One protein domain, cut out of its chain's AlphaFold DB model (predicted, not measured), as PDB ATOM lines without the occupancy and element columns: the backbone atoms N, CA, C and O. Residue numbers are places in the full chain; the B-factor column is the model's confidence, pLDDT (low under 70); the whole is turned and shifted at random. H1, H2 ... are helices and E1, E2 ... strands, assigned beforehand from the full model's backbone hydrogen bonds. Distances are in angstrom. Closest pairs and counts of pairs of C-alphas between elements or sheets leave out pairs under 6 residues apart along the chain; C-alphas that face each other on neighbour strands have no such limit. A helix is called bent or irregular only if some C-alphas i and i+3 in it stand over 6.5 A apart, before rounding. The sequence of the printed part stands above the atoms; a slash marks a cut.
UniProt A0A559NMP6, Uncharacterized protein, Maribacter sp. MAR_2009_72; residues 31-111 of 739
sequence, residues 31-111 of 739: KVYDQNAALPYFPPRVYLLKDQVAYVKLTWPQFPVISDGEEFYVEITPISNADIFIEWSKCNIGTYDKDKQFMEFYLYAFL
ATOM      1  N   LYS A  31     152.588 204.064 219.592       87.19
ATOM      2  CA  LYS A  31     152.955 204.495 218.243       87.19
ATOM      3  C   LYS A  31     151.907 204.038 217.231       87.19
ATOM      4  O   LYS A  31     151.554 202.859 217.154       87.19
ATOM      5  N   VAL A  32     151.435 204.993 216.436       88.25
ATOM      6  CA  VAL A  32     150.436 204.807 215.367       88.25
ATOM      7  C   VAL A  32     150.999 205.107 213.977       88.25
ATOM      8  O   VAL A  32     150.372 204.764 212.981       88.25
ATOM      9  N   TYR A  33     152.185 205.710 213.910       88.44
ATOM     10  CA  TYR A  33     152.849 206.139 212.689       88.44
ATOM     11  C   TYR A  33     154.325 205.751 212.739       88.44
ATOM     12  O   TYR A  33     154.934 205.841 213.802       88.44
ATOM     13  N   ASP A  34     154.859 205.292 211.611       87.94
ATOM     14  CA  ASP A  34     156.282 205.094 211.368       87.94
ATOM     15  C   ASP A  34     156.780 206.277 210.540       87.94
ATOM     16  O   ASP A  34     156.563 206.336 209.320       87.94
ATOM     17  N   GLN A  35     157.446 207.228 211.200       85.88
ATOM     18  CA  GLN A  35     157.996 208.378 210.499       85.88
ATOM     19  C   GLN A  35     158.967 207.943 209.396       85.88
ATOM     20  O   GLN A  35     158.925 208.513 208.318       85.88
ATOM     21  N   ASN A  36     159.828 206.944 209.586       87.31
ATOM     22  CA  ASN A  36     160.858 206.606 208.594       87.31
ATOM     23  C   ASN A  36     160.257 206.123 207.275       87.31
ATOM     24  O   ASN A  36     160.640 206.628 206.217       87.31
ATOM     25  N   ALA A  37     159.293 205.209 207.354       87.88
ATOM     26  CA  ALA A  37     158.610 204.668 206.183       87.88
ATOM     27  C   ALA A  37     157.513 205.598 205.632       87.88
ATOM     28  O   ALA A  37     157.011 205.376 204.527       87.88
ATOM     29  N   ALA A  38     157.128 206.625 206.398       87.75
ATOM     30  CA  ALA A  38     155.966 207.470 206.147       87.75
ATOM     31  C   ALA A  38     154.667 206.654 205.989       87.75
ATOM     32  O   ALA A  38     153.895 206.838 205.041       87.75
ATOM     33  N   LEU A  39     154.460 205.699 206.899       89.81
ATOM     34  CA  LEU A  39     153.345 204.750 206.881       89.81
ATOM     35  C   LEU A  39     152.748 204.571 208.284       89.81
ATOM     36  O   LEU A  39     153.468 204.665 209.274       89.81
ATOM     37  N   PRO A  40     151.443 204.276 208.404       89.62
ATOM     38  CA  PRO A  40     150.835 203.972 209.693       89.62
ATOM     39  C   PRO A  40     151.354 202.640 210.248       89.62
ATOM     40  O   PRO A  40     151.569 201.680 209.501       89.62
ATOM     41  N   TYR A  41     151.465 202.537 211.575       90.19
ATOM     42  CA  TYR A  41     151.601 201.237 212.223       90.19
ATOM     43  C   TYR A  41     150.275 200.507 212.169       90.19
ATOM     44  O   TYR A  41     149.256 200.957 212.699       90.19
ATOM     45  N   PHE A  42     150.312 199.363 211.501       88.19
ATOM     46  CA  PHE A  42     149.115 198.673 211.098       88.19
ATOM     47  C   PHE A  42     149.243 197.161 211.352       88.19
ATOM     48  O   PHE A  42     149.724 196.441 210.474       88.19
ATOM     49  N   PRO A  43     148.865 196.657 212.550       93.75
ATOM     50  CA  PRO A  43     148.172 197.345 213.656       93.75
ATOM     51  C   PRO A  43     149.060 198.312 214.480       93.75
ATOM     52  O   PRO A  43     150.285 198.165 214.481       93.75
ATOM     53  N   PRO A  44     148.465 199.263 215.235       93.81
ATOM     54  CA  PRO A  44     149.193 200.144 216.153       93.81
ATOM     55  C   PRO A  44     149.946 199.388 217.257       93.81
ATOM     56  O   PRO A  44     149.551 198.284 217.649       93.81
ATOM     57  N   ARG A  45     151.003 200.005 217.801       93.00
ATOM     58  CA  ARG A  45     151.944 199.373 218.743       93.00
ATOM     59  C   ARG A  45     152.013 200.120 220.070       93.00
ATOM     60  O   ARG A  45     152.141 201.338 220.083       93.00
ATOM     61  N   VAL A  46     152.007 199.396 221.185       92.06
ATOM     62  CA  VAL A  46     152.311 199.932 222.522       92.06
ATOM     63  C   VAL A  46     153.666 199.402 222.960       92.06
ATOM     64  O   VAL A  46     153.802 198.209 223.237       92.06
ATOM     65  N   TYR A  47     154.659 200.284 223.003       89.88
ATOM     66  CA  TYR A  47     156.014 199.951 223.423       89.88
ATOM     67  C   TYR A  47     156.102 199.750 224.939       89.88
ATOM     68  O   TYR A  47     155.305 200.276 225.714       89.88
ATOM     69  N   LEU A  48     157.060 198.931 225.354       88.19
ATOM     70  CA  LEU A  48     157.269 198.527 226.734       88.19
ATOM     71  C   LEU A  48     158.693 198.847 227.161       88.19
ATOM     72  O   LEU A  48     159.657 198.544 226.454       88.19
ATOM     73  N   LEU A  49     158.823 199.351 228.382       86.69
ATOM     74  CA  LEU A  49     160.099 199.366 229.073       86.69
ATOM     75  C   LEU A  49     160.567 197.927 229.321       86.69
ATOM     76  O   LEU A  49     159.777 197.000 229.530       86.69
ATOM     77  N   LYS A  50     161.885 197.726 229.326       86.50
ATOM     78  CA  LYS A  50     162.496 196.395 229.455       86.50
ATOM     79  C   LYS A  50     162.070 195.652 230.729       86.50
ATOM     80  O   LYS A  50     161.966 194.426 230.719       86.50
ATOM     81  N   ASP A  51     161.822 196.374 231.816       87.88
ATOM     82  CA  ASP A  51     161.359 195.837 233.099       87.88
ATOM     83  C   ASP A  51     159.853 195.506 233.121       87.88
ATOM     84  O   ASP A  51     159.436 194.613 233.863       87.88
ATOM     85  N   GLN A  52     159.045 196.126 232.254       88.69
ATOM     86  CA  GLN A  52     157.620 195.811 232.085       88.69
ATOM     87  C   GLN A  52     157.398 194.462 231.380       88.69
ATOM     88  O   GLN A  52     156.409 193.776 231.649       88.69
ATOM     89  N   VAL A  53     158.319 194.037 230.507       91.75
ATOM     90  CA  VAL A  53     158.159 192.862 229.624       91.75
ATOM     91  C   VAL A  53     157.774 191.586 230.376       91.75
ATOM     92  O   VAL A  53     156.866 190.864 229.955       91.75
ATOM     93  N   ALA A  54     158.460 191.276 231.479       93.62
ATOM     94  CA  ALA A  54     158.216 190.043 232.229       93.62
ATOM     95  C   ALA A  54     156.829 190.036 232.887       93.62
ATOM     96  O   ALA A  54     156.144 189.012 232.875       93.62
ATOM     97  N   TYR A  55     156.406 191.184 233.422       92.56
ATOM     98  CA  TYR A  55     155.096 191.334 234.045       92.56
ATOM     99  C   TYR A  55     153.976 191.271 233.006       92.56
ATOM    100  O   TYR A  55     153.002 190.550 233.211       92.56
ATOM    101  N   VAL A  56     154.136 191.938 231.857       93.19
ATOM    102  CA  VAL A  56     153.134 191.907 230.779       93.19
ATOM    103  C   VAL A  56     152.912 190.483 230.272       93.19
ATOM    104  O   VAL A  56     151.766 190.047 230.184       93.19
ATOM    105  N   LYS A  57     153.987 189.717 230.039       95.19
ATOM    106  CA  LYS A  57     153.894 188.305 229.617       95.19
ATOM    107  C   LYS A  57     153.171 187.413 230.632       95.19
ATOM    108  O   LYS A  57     152.559 186.426 230.234       95.19
ATOM    109  N   LEU A  58     153.272 187.727 231.925       95.75
ATOM    110  CA  LEU A  58     152.628 186.969 232.998       95.75
ATOM    111  C   LEU A  58     151.152 187.351 233.171       95.75
ATOM    112  O   LEU A  58     150.311 186.468 233.325       95.75
ATOM    113  N   THR A  59     150.847 188.650 233.170       95.50
ATOM    114  CA  THR A  59     149.517 189.187 233.494       95.50
ATOM    115  C   THR A  59     148.573 189.179 232.293       95.50
ATOM    116  O   THR A  59     147.394 188.874 232.458       95.50
ATOM    117  N   TRP A  60     149.082 189.454 231.087       95.44
ATOM    118  CA  TRP A  60     148.305 189.440 229.844       95.44
ATOM    119  C   TRP A  60     148.917 188.484 228.806       95.44
ATOM    120  O   TRP A  60     149.374 188.924 227.751       95.44
ATOM    121  N   PRO A  61     148.922 187.159 229.051       94.50
ATOM    122  CA  PRO A  61     149.489 186.180 228.115       94.50
ATOM    123  C   PRO A  61     148.792 186.165 226.743       94.50
ATOM    124  O   PRO A  61     149.357 185.668 225.771       94.50
ATOM    125  N   GLN A  62     147.575 186.708 226.651       94.12
ATOM    126  CA  GLN A  62     146.837 186.896 225.403       94.12
ATOM    127  C   GLN A  62     147.356 188.052 224.536       94.12
ATOM    128  O   GLN A  62     146.924 188.172 223.393       94.12
ATOM    129  N   PHE A  63     148.242 188.904 225.060       95.25
ATOM    130  CA  PHE A  63     148.878 190.007 224.341       95.25
ATOM    131  C   PHE A  63     150.342 189.637 224.063       95.25
ATOM    132  O   PHE A  63     151.191 189.765 224.949       95.25
ATOM    133  N   PRO A  64     150.663 189.125 222.857       95.25
ATOM    134  CA  PRO A  64     152.022 188.719 222.536       95.25
ATOM    135  C   PRO A  64     152.968 189.916 222.610       95.25
ATOM    136  O   PRO A  64     152.752 190.926 221.944       95.25
ATOM    137  N   VAL A  65     154.033 189.782 223.401       96.06
ATOM    138  CA  VAL A  65     155.124 190.761 223.411       96.06
ATOM    139  C   VAL A  65     156.093 190.420 222.287       96.06
ATOM    140  O   VAL A  65     156.760 189.379 222.334       96.06
ATOM    141  N   ILE A  66     156.161 191.304 221.300       96.31
ATOM    142  CA  ILE A  66     157.031 191.223 220.127       96.31
ATOM    143  C   ILE A  66     158.325 191.986 220.427       96.31
ATOM    144  O   ILE A  66     158.322 192.939 221.204       96.31
ATOM    145  N   SER A  67     159.441 191.526 219.861       92.62
ATOM    146  CA  SER A  67     160.749 192.177 219.963       92.62
ATOM    147  C   SER A  67     161.136 192.736 218.600       92.62
ATOM    148  O   SER A  67     161.022 192.027 217.598       92.62
ATOM    149  N   ASP A  68     161.609 193.976 218.591       84.19
ATOM    150  CA  ASP A  68     162.152 194.662 217.421       84.19
ATOM    151  C   ASP A  68     163.479 195.304 217.824       84.19
ATOM    152  O   ASP A  68     163.533 196.299 218.547       84.19
ATOM    153  N   GLY A  69     164.572 194.619 217.483       84.75
ATOM    154  CA  GLY A  69     165.896 194.943 218.006       84.75
ATOM    155  C   GLY A  69     165.944 194.868 219.536       84.75
ATOM    156  O   GLY A  69     165.757 193.799 220.124       84.75
ATOM    157  N   GLU A  70     166.235 196.000 220.176       84.12
ATOM    158  CA  GLU A  70     166.290 196.128 221.640       84.12
ATOM    159  C   GLU A  70     164.951 196.552 222.268       84.12
ATOM    160  O   GLU A  70     164.811 196.513 223.495       84.12
ATOM    161  N   GLU A  71     163.967 196.918 221.445       88.19
ATOM    162  CA  GLU A  71     162.649 197.358 221.885       88.19
ATOM    163  C   GLU A  71     161.657 196.191 221.970       88.19
ATOM    164  O   GLU A  71     161.786 195.153 221.308       88.19
ATOM    165  N   PHE A  72     160.635 196.369 222.807       92.75
ATOM    166  CA  PHE A  72     159.553 195.410 222.999       92.75
ATOM    167  C   PHE A  72     158.213 196.119 222.893       92.75
ATOM    168  O   PHE A  72     158.062 197.214 223.429       92.75
ATOM    169  N   TYR A  73     157.225 195.495 222.258       95.12
ATOM    170  CA  TYR A  73     155.896 196.088 222.123       95.12
ATOM    171  C   TYR A  73     154.777 195.047 222.065       95.12
ATOM    172  O   TYR A  73     155.010 193.851 221.873       95.12
ATOM    173  N   VAL A  74     153.545 195.526 222.234       96.25
ATOM    174  CA  VAL A  74     152.294 194.788 222.024       96.25
ATOM    175  C   VAL A  74     151.524 195.438 220.880       96.25
ATOM    176  O   VAL A  74     151.365 196.656 220.849       96.25
ATOM    177  N   GLU A  75     151.016 194.628 219.956       96.44
ATOM    178  CA  GLU A  75     150.147 195.094 218.872       96.44
ATOM    179  C   GLU A  75     148.679 195.139 219.298       96.44
ATOM    180  O   GLU A  75     148.148 194.185 219.877       96.44
ATOM    181  N   ILE A  76     147.983 196.211 218.918       95.31
ATOM    182  CA  ILE A  76     146.530 196.336 219.074       95.31
ATOM    183  C   ILE A  76     145.862 195.665 217.864       95.31
ATOM    184  O   ILE A  76     145.220 196.301 217.030       95.31
ATOM    185  N   THR A  77     146.050 194.348 217.752       95.31
ATOM    186  CA  THR A  77     145.695 193.548 216.564       95.31
ATOM    187  C   THR A  77     144.260 193.702 216.043       95.31
ATOM    188  O   THR A  77     144.085 193.558 214.836       95.31
ATOM    189  N   PRO A  78     143.222 194.020 216.850       96.00
ATOM    190  CA  PRO A  78     141.881 194.262 216.315       96.00
ATOM    191  C   PRO A  78     141.752 195.509 215.429       96.00
ATOM    192  O   PRO A  78     140.772 195.619 214.686       96.00
ATOM    193  N   ILE A  79     142.699 196.448 215.511       95.44
ATOM    194  CA  ILE A  79     142.766 197.642 214.663       95.44
ATOM    195  C   ILE A  79     143.530 197.264 213.391       95.44
ATOM    196  O   ILE A  79     144.725 197.511 213.265       95.44
ATOM    197  N   SER A  80     142.828 196.571 212.483       92.88
ATOM    198  CA  SER A  80     143.421 195.766 211.398       92.88
ATOM    199  C   SER A  80     142.983 196.123 209.964       92.88
ATOM    200  O   SER A  80     143.300 195.376 209.041       92.88
ATOM    201  N   ASN A  81     142.285 197.237 209.737       92.25
ATOM    202  CA  ASN A  81     142.398 198.011 208.486       92.25
ATOM    203  C   ASN A  81     142.231 199.531 208.743       92.25
ATOM    204  O   ASN A  81     141.970 199.946 209.877       92.25
ATOM    205  N   ALA A  82     142.355 200.341 207.685       91.94
ATOM    206  CA  ALA A  82     142.184 201.795 207.736       91.94
ATOM    207  C   ALA A  82     140.792 202.227 208.241       91.94
ATOM    208  O   ALA A  82     140.705 203.133 209.065       91.94
ATOM    209  N   ASP A  83     139.715 201.544 207.840       90.94
ATOM    210  CA  ASP A  83     138.350 201.882 208.279       90.94
ATOM    211  C   ASP A  83     138.192 201.726 209.798       90.94
ATOM    212  O   ASP A  83     137.638 202.588 210.482       90.94
ATOM    213  N   ILE A  84     138.727 200.633 210.357       94.31
ATOM    214  CA  ILE A  84     138.731 200.403 211.805       94.31
ATOM    215  C   ILE A  84     139.602 201.449 212.510       94.31
ATOM    216  O   ILE A  84     139.224 201.936 213.574       94.31
ATOM    217  N   PHE A  85     140.752 201.800 211.928       93.62
ATOM    218  CA  PHE A  85     141.646 202.823 212.467       93.62
ATOM    219  C   PHE A  85     140.971 204.194 212.544       93.62
ATOM    220  O   PHE A  85     141.104 204.877 213.559       93.62
ATOM    221  N   ILE A  86     140.206 204.574 211.516       91.94
ATOM    222  CA  ILE A  86     139.441 205.825 211.475       91.94
ATOM    223  C   ILE A  86     138.433 205.888 212.620       91.94
ATOM    224  O   ILE A  86     138.382 206.883 213.345       91.94
ATOM    225  N   GLU A  87     137.647 204.832 212.826       92.31
ATOM    226  CA  GLU A  87     136.669 204.797 213.919       92.31
ATOM    227  C   GLU A  87     137.334 204.780 215.300       92.31
ATOM    228  O   GLU A  87     136.904 205.496 216.207       92.31
ATOM    229  N   TRP A  88     138.417 204.018 215.447       92.88
ATOM    230  CA  TRP A  88     139.188 203.943 216.686       92.88
ATOM    231  C   TRP A  88     139.848 205.278 217.052       92.88
ATOM    232  O   TRP A  88     139.778 205.693 218.206       92.88
ATOM    233  N   SER A  89     140.410 205.997 216.079       91.00
ATOM    234  CA  SER A  89     141.127 207.260 216.309       91.00
ATOM    235  C   SER A  89     140.234 208.380 216.844       91.00
ATOM    236  O   SER A  89     140.716 209.298 217.508       91.00
ATOM    237  N   LYS A  90     138.924 208.300 216.595       90.56
ATOM    238  CA  LYS A  90     137.915 209.241 217.108       90.56
ATOM    239  C   LYS A  90     137.458 208.923 218.536       90.56
ATOM    240  O   LYS A  90     136.636 209.656 219.078       90.56
ATOM    241  N   CYS A  91     137.954 207.842 219.129       89.12
ATOM    242  CA  CYS A  91     137.586 207.385 220.462       89.12
ATOM    243  C   CYS A  91     138.766 207.533 221.428       89.12
ATOM    244  O   CYS A  91     139.927 207.425 221.037       89.12
ATOM    245  N   ASN A  92     138.468 207.696 222.718       87.06
ATOM    246  CA  ASN A  92     139.479 207.474 223.747       87.06
ATOM    247  C   ASN A  92     139.909 206.000 223.730       87.06
ATOM    248  O   ASN A  92     139.058 205.106 223.594       87.06
ATOM    249  N   ILE A  93     141.201 205.742 223.921       86.81
ATOM    250  CA  ILE A  93     141.730 204.375 223.955       86.81
ATOM    251  C   ILE A  93     141.022 203.545 225.032       86.81
ATOM    252  O   ILE A  93     140.684 204.024 226.116       86.81
ATOM    253  N   GLY A  94     140.748 202.286 224.713       88.31
ATOM    254  CA  GLY A  94     140.049 201.345 225.585       88.31
ATOM    255  C   GLY A  94     138.544 201.600 225.728       88.31
ATOM    256  O   GLY A  94     137.885 200.878 226.479       88.31
ATOM    257  N   THR A  95     137.971 202.590 225.037       88.44
ATOM    258  CA  THR A  95     136.509 202.788 224.986       88.44
ATOM    259  C   THR A  95     135.872 202.265 223.703       88.44
ATOM    260  O   THR A  95     134.655 202.061 223.672       88.44
ATOM    261  N   TYR A  96     136.669 201.993 222.670       93.50
ATOM    262  CA  TYR A  96     136.186 201.461 221.406       93.50
ATOM    263  C   TYR A  96     136.004 199.942 221.512       93.50
ATOM    264  O   TYR A  96     136.815 199.236 222.107       93.50
ATOM    265  N   ASP A  97     134.929 199.395 220.942       95.00
ATOM    266  CA  ASP A  97     134.554 197.985 221.157       95.00
ATOM    267  C   ASP A  97     135.673 196.983 220.834       95.00
ATOM    268  O   ASP A  97     135.767 195.933 221.470       95.00
ATOM    269  N   LYS A  98     136.547 197.319 219.879       95.00
ATOM    270  CA  LYS A  98     137.662 196.468 219.448       95.00
ATOM    271  C   LYS A  98     138.914 196.573 220.326       95.00
ATOM    272  O   LYS A  98     139.743 195.671 220.257       95.00
ATOM    273  N   ASP A  99     139.056 197.609 221.155       93.94
ATOM    274  CA  ASP A  99     140.240 197.805 222.004       93.94
ATOM    275  C   ASP A  99     139.945 197.827 223.517       93.94
ATOM    276  O   ASP A  99     140.876 197.816 224.318       93.94
ATOM    277  N   LYS A 100     138.671 197.737 223.927       92.38
ATOM    278  CA  LYS A 100     138.239 197.646 225.340       92.38
ATOM    279  C   LYS A 100     139.023 196.641 226.186       92.38
ATOM    280  O   LYS A 100     139.319 196.913 227.347       92.38
ATOM    281  N   GLN A 101     139.385 195.490 225.616       92.50
ATOM    282  CA  GLN A 101     140.147 194.454 226.327       92.50
ATOM    283  C   GLN A 101     141.561 194.900 226.740       92.50
ATOM    284  O   GLN A 101     142.138 194.311 227.650       92.50
ATOM    285  N   PHE A 102     142.115 195.930 226.095       91.81
ATOM    286  CA  PHE A 102     143.443 196.464 226.387       91.81
ATOM    287  C   PHE A 102     143.429 197.528 227.495       91.81
ATOM    288  O   PHE A 102     144.500 197.945 227.914       91.81
ATOM    289  N   MET A 103     142.268 197.949 228.018       87.88
ATOM    290  CA  MET A 103     142.175 199.058 228.985       87.88
ATOM    291  C   MET A 103     143.084 198.876 230.214       87.88
ATOM    292  O   MET A 103     143.840 199.778 230.569       87.88
ATOM    293  N   GLU A 104     143.059 197.701 230.851       86.31
ATOM    294  CA  GLU A 104     143.931 197.434 232.008       86.31
ATOM    295  C   GLU A 104     145.416 197.408 231.631       86.31
ATOM    296  O   GLU A 104     146.262 197.836 232.417       86.31
ATOM    297  N   PHE A 105     145.729 196.933 230.424       88.50
ATOM    298  CA  PHE A 105     147.087 196.940 229.892       88.50
ATOM    299  C   PHE A 105     147.565 198.368 229.613       88.50
ATOM    300  O   PHE A 105     148.665 198.717 230.027       88.50
ATOM    301  N   TYR A 106     146.738 199.224 229.005       87.31
ATOM    302  CA  TYR A 106     147.060 200.636 228.809       87.31
ATOM    303  C   TYR A 106     147.338 201.319 230.154       87.31
ATOM    304  O   TYR A 106     148.394 201.910 230.358       87.31
ATOM    305  N   LEU A 107     146.463 201.141 231.143       80.19
ATOM    306  CA  LEU A 107     146.678 201.688 232.488       80.19
ATOM    307  C   LEU A 107     148.009 201.263 233.134       80.19
ATOM    308  O   LEU A 107     148.513 201.961 234.015       80.19
ATOM    309  N   TYR A 108     148.569 200.125 232.724       81.88
ATOM    310  CA  TYR A 108     149.874 199.650 233.171       81.88
ATOM    311  C   TYR A 108     151.043 200.129 232.297       81.88
ATOM    312  O   TYR A 108     152.092 200.477 232.831       81.88
ATOM    313  N   ALA A 109     150.895 200.142 230.973       80.56
ATOM    314  CA  ALA A 109     151.971 200.517 230.056       80.56
ATOM    315  C   ALA A 109     152.285 202.023 230.119       80.56
ATOM    316  O   ALA A 109     153.449 202.409 230.094       80.56
ATOM    317  N   PHE A 110     151.263 202.867 230.283       74.12
ATOM    318  CA  PHE A 110     151.366 204.333 230.264       74.12
ATOM    319  C   PHE A 110     151.821 204.962 231.606       74.12
ATOM    320  O   PHE A 110     151.448 206.087 231.933       74.12
ATOM    321  N   LEU A 111     152.602 204.257 232.432       57.19
ATOM    322  CA  LEU A 111     152.980 204.743 233.767       57.19
ATOM    323  C   LEU A 111     154.088 205.831 233.746       57.19
ATOM    324  O   LEU A 111     155.271 205.538 233.638       57.19
TER     325      LEU A 111
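What this domain is: This is residues 31 to 111 of the 739 residues of an uncharacterized protein of Maribacter sp. MAR_2009_72 (UniProt A0A559NMP6). Two strand hairpins, E1 with E2 and E3 with E4, join through E2 and E4 into one strongly twisted sheet, with three separate short helices set in an arc about it. H1 packs on the E3 and E4 part, H2 lies at the far end of the arc beyond the E1 and E2 part, and H3 lies between them, its last residues reaching E2. The sheet's order is E1 E2 E4 E3, antiparallel throughout, and E2 bends by 81 degrees at residue 43, within its residues 39 to 45 that pair with E1 and before its residues 45 to 48 that pair with E4. The 81 printed residues, with the order E1 E2 H1 E3 E4 H2 H3, are of mixed class, helices and strands. The whole is compact, with a radius of gyration of the C-alphas of 12.6 A and spans of 33 by 30 by 20 A.

Where its parts are: E2, residues 39 to 48, is the longest strand at 21.2 A. E1, residues 31 to 34, measures 7.7 A and begins at C-alpha 31, (152.955, 204.495, 218.243). E4, residues 71 to 75, measures 13.1 A, and E3, residues 65 to 68, measures 10.0 A. H1 is residues 52 to 59, 10.6 A, and H2 is residues 82 to 89, 10.2 A, beginning at C-alpha 82, (142.184, 201.795, 207.736). H3, residues 100 to 109, measures 14.8 A and ends at C-alpha 109, (151.971, 200.517, 230.056); it is irregular, with C-alphas 101 and 104 7.4 A apart.

How they stand to each other: E2 pairs with E1 over its residues 39 to 45, with N 31 and O 45 at 2.8 A, and with E4 over its residues 45 to 48, with N 46 and O 74 at 2.8 A. E4 and E3 form a hairpin, with N 66 and O 73 at 2.9 A; E1 and E2 form another. E2, H1 and E3 make a split strand-helix-strand unit, two strands of one sheet that are not neighbours, with a helix between them along the chain and E4 between them in the sheet, and its crossover is right-handed. H1 is on the sheet at a height of 10.0 A, only just over E4 alone, since 2 of its C-alphas fall on E3; it runs along the strands, at 25 degrees to E4 on the local plane. The closest C-alphas of H1 and E3 are those of Lys 57 and Val 65, 6.8 A apart. H3 only grazes the sheet with residues 105 to 109; its closest C-alpha pair with E2 is Ala 109 and Leu 48, 6.6 A. H1 and H3 are close but not clearly touching, Gln 52 to Ala 109 being their closest C-alphas at 7.6 A. H2 also only grazes the sheet, is near E2, and is apart from H1 and H3. In H1 and H2 every O i to N i+4 pair is within hydrogen-bond range; in H3, 4 of 6 are.

The domain as a whole: The C-alphas farthest apart, those of Asp 51 and Asp 83, are 34.4 A apart. The printed part has no cut and no long link. Its mean pLDDT is 90.3, and residue 111 is under 70.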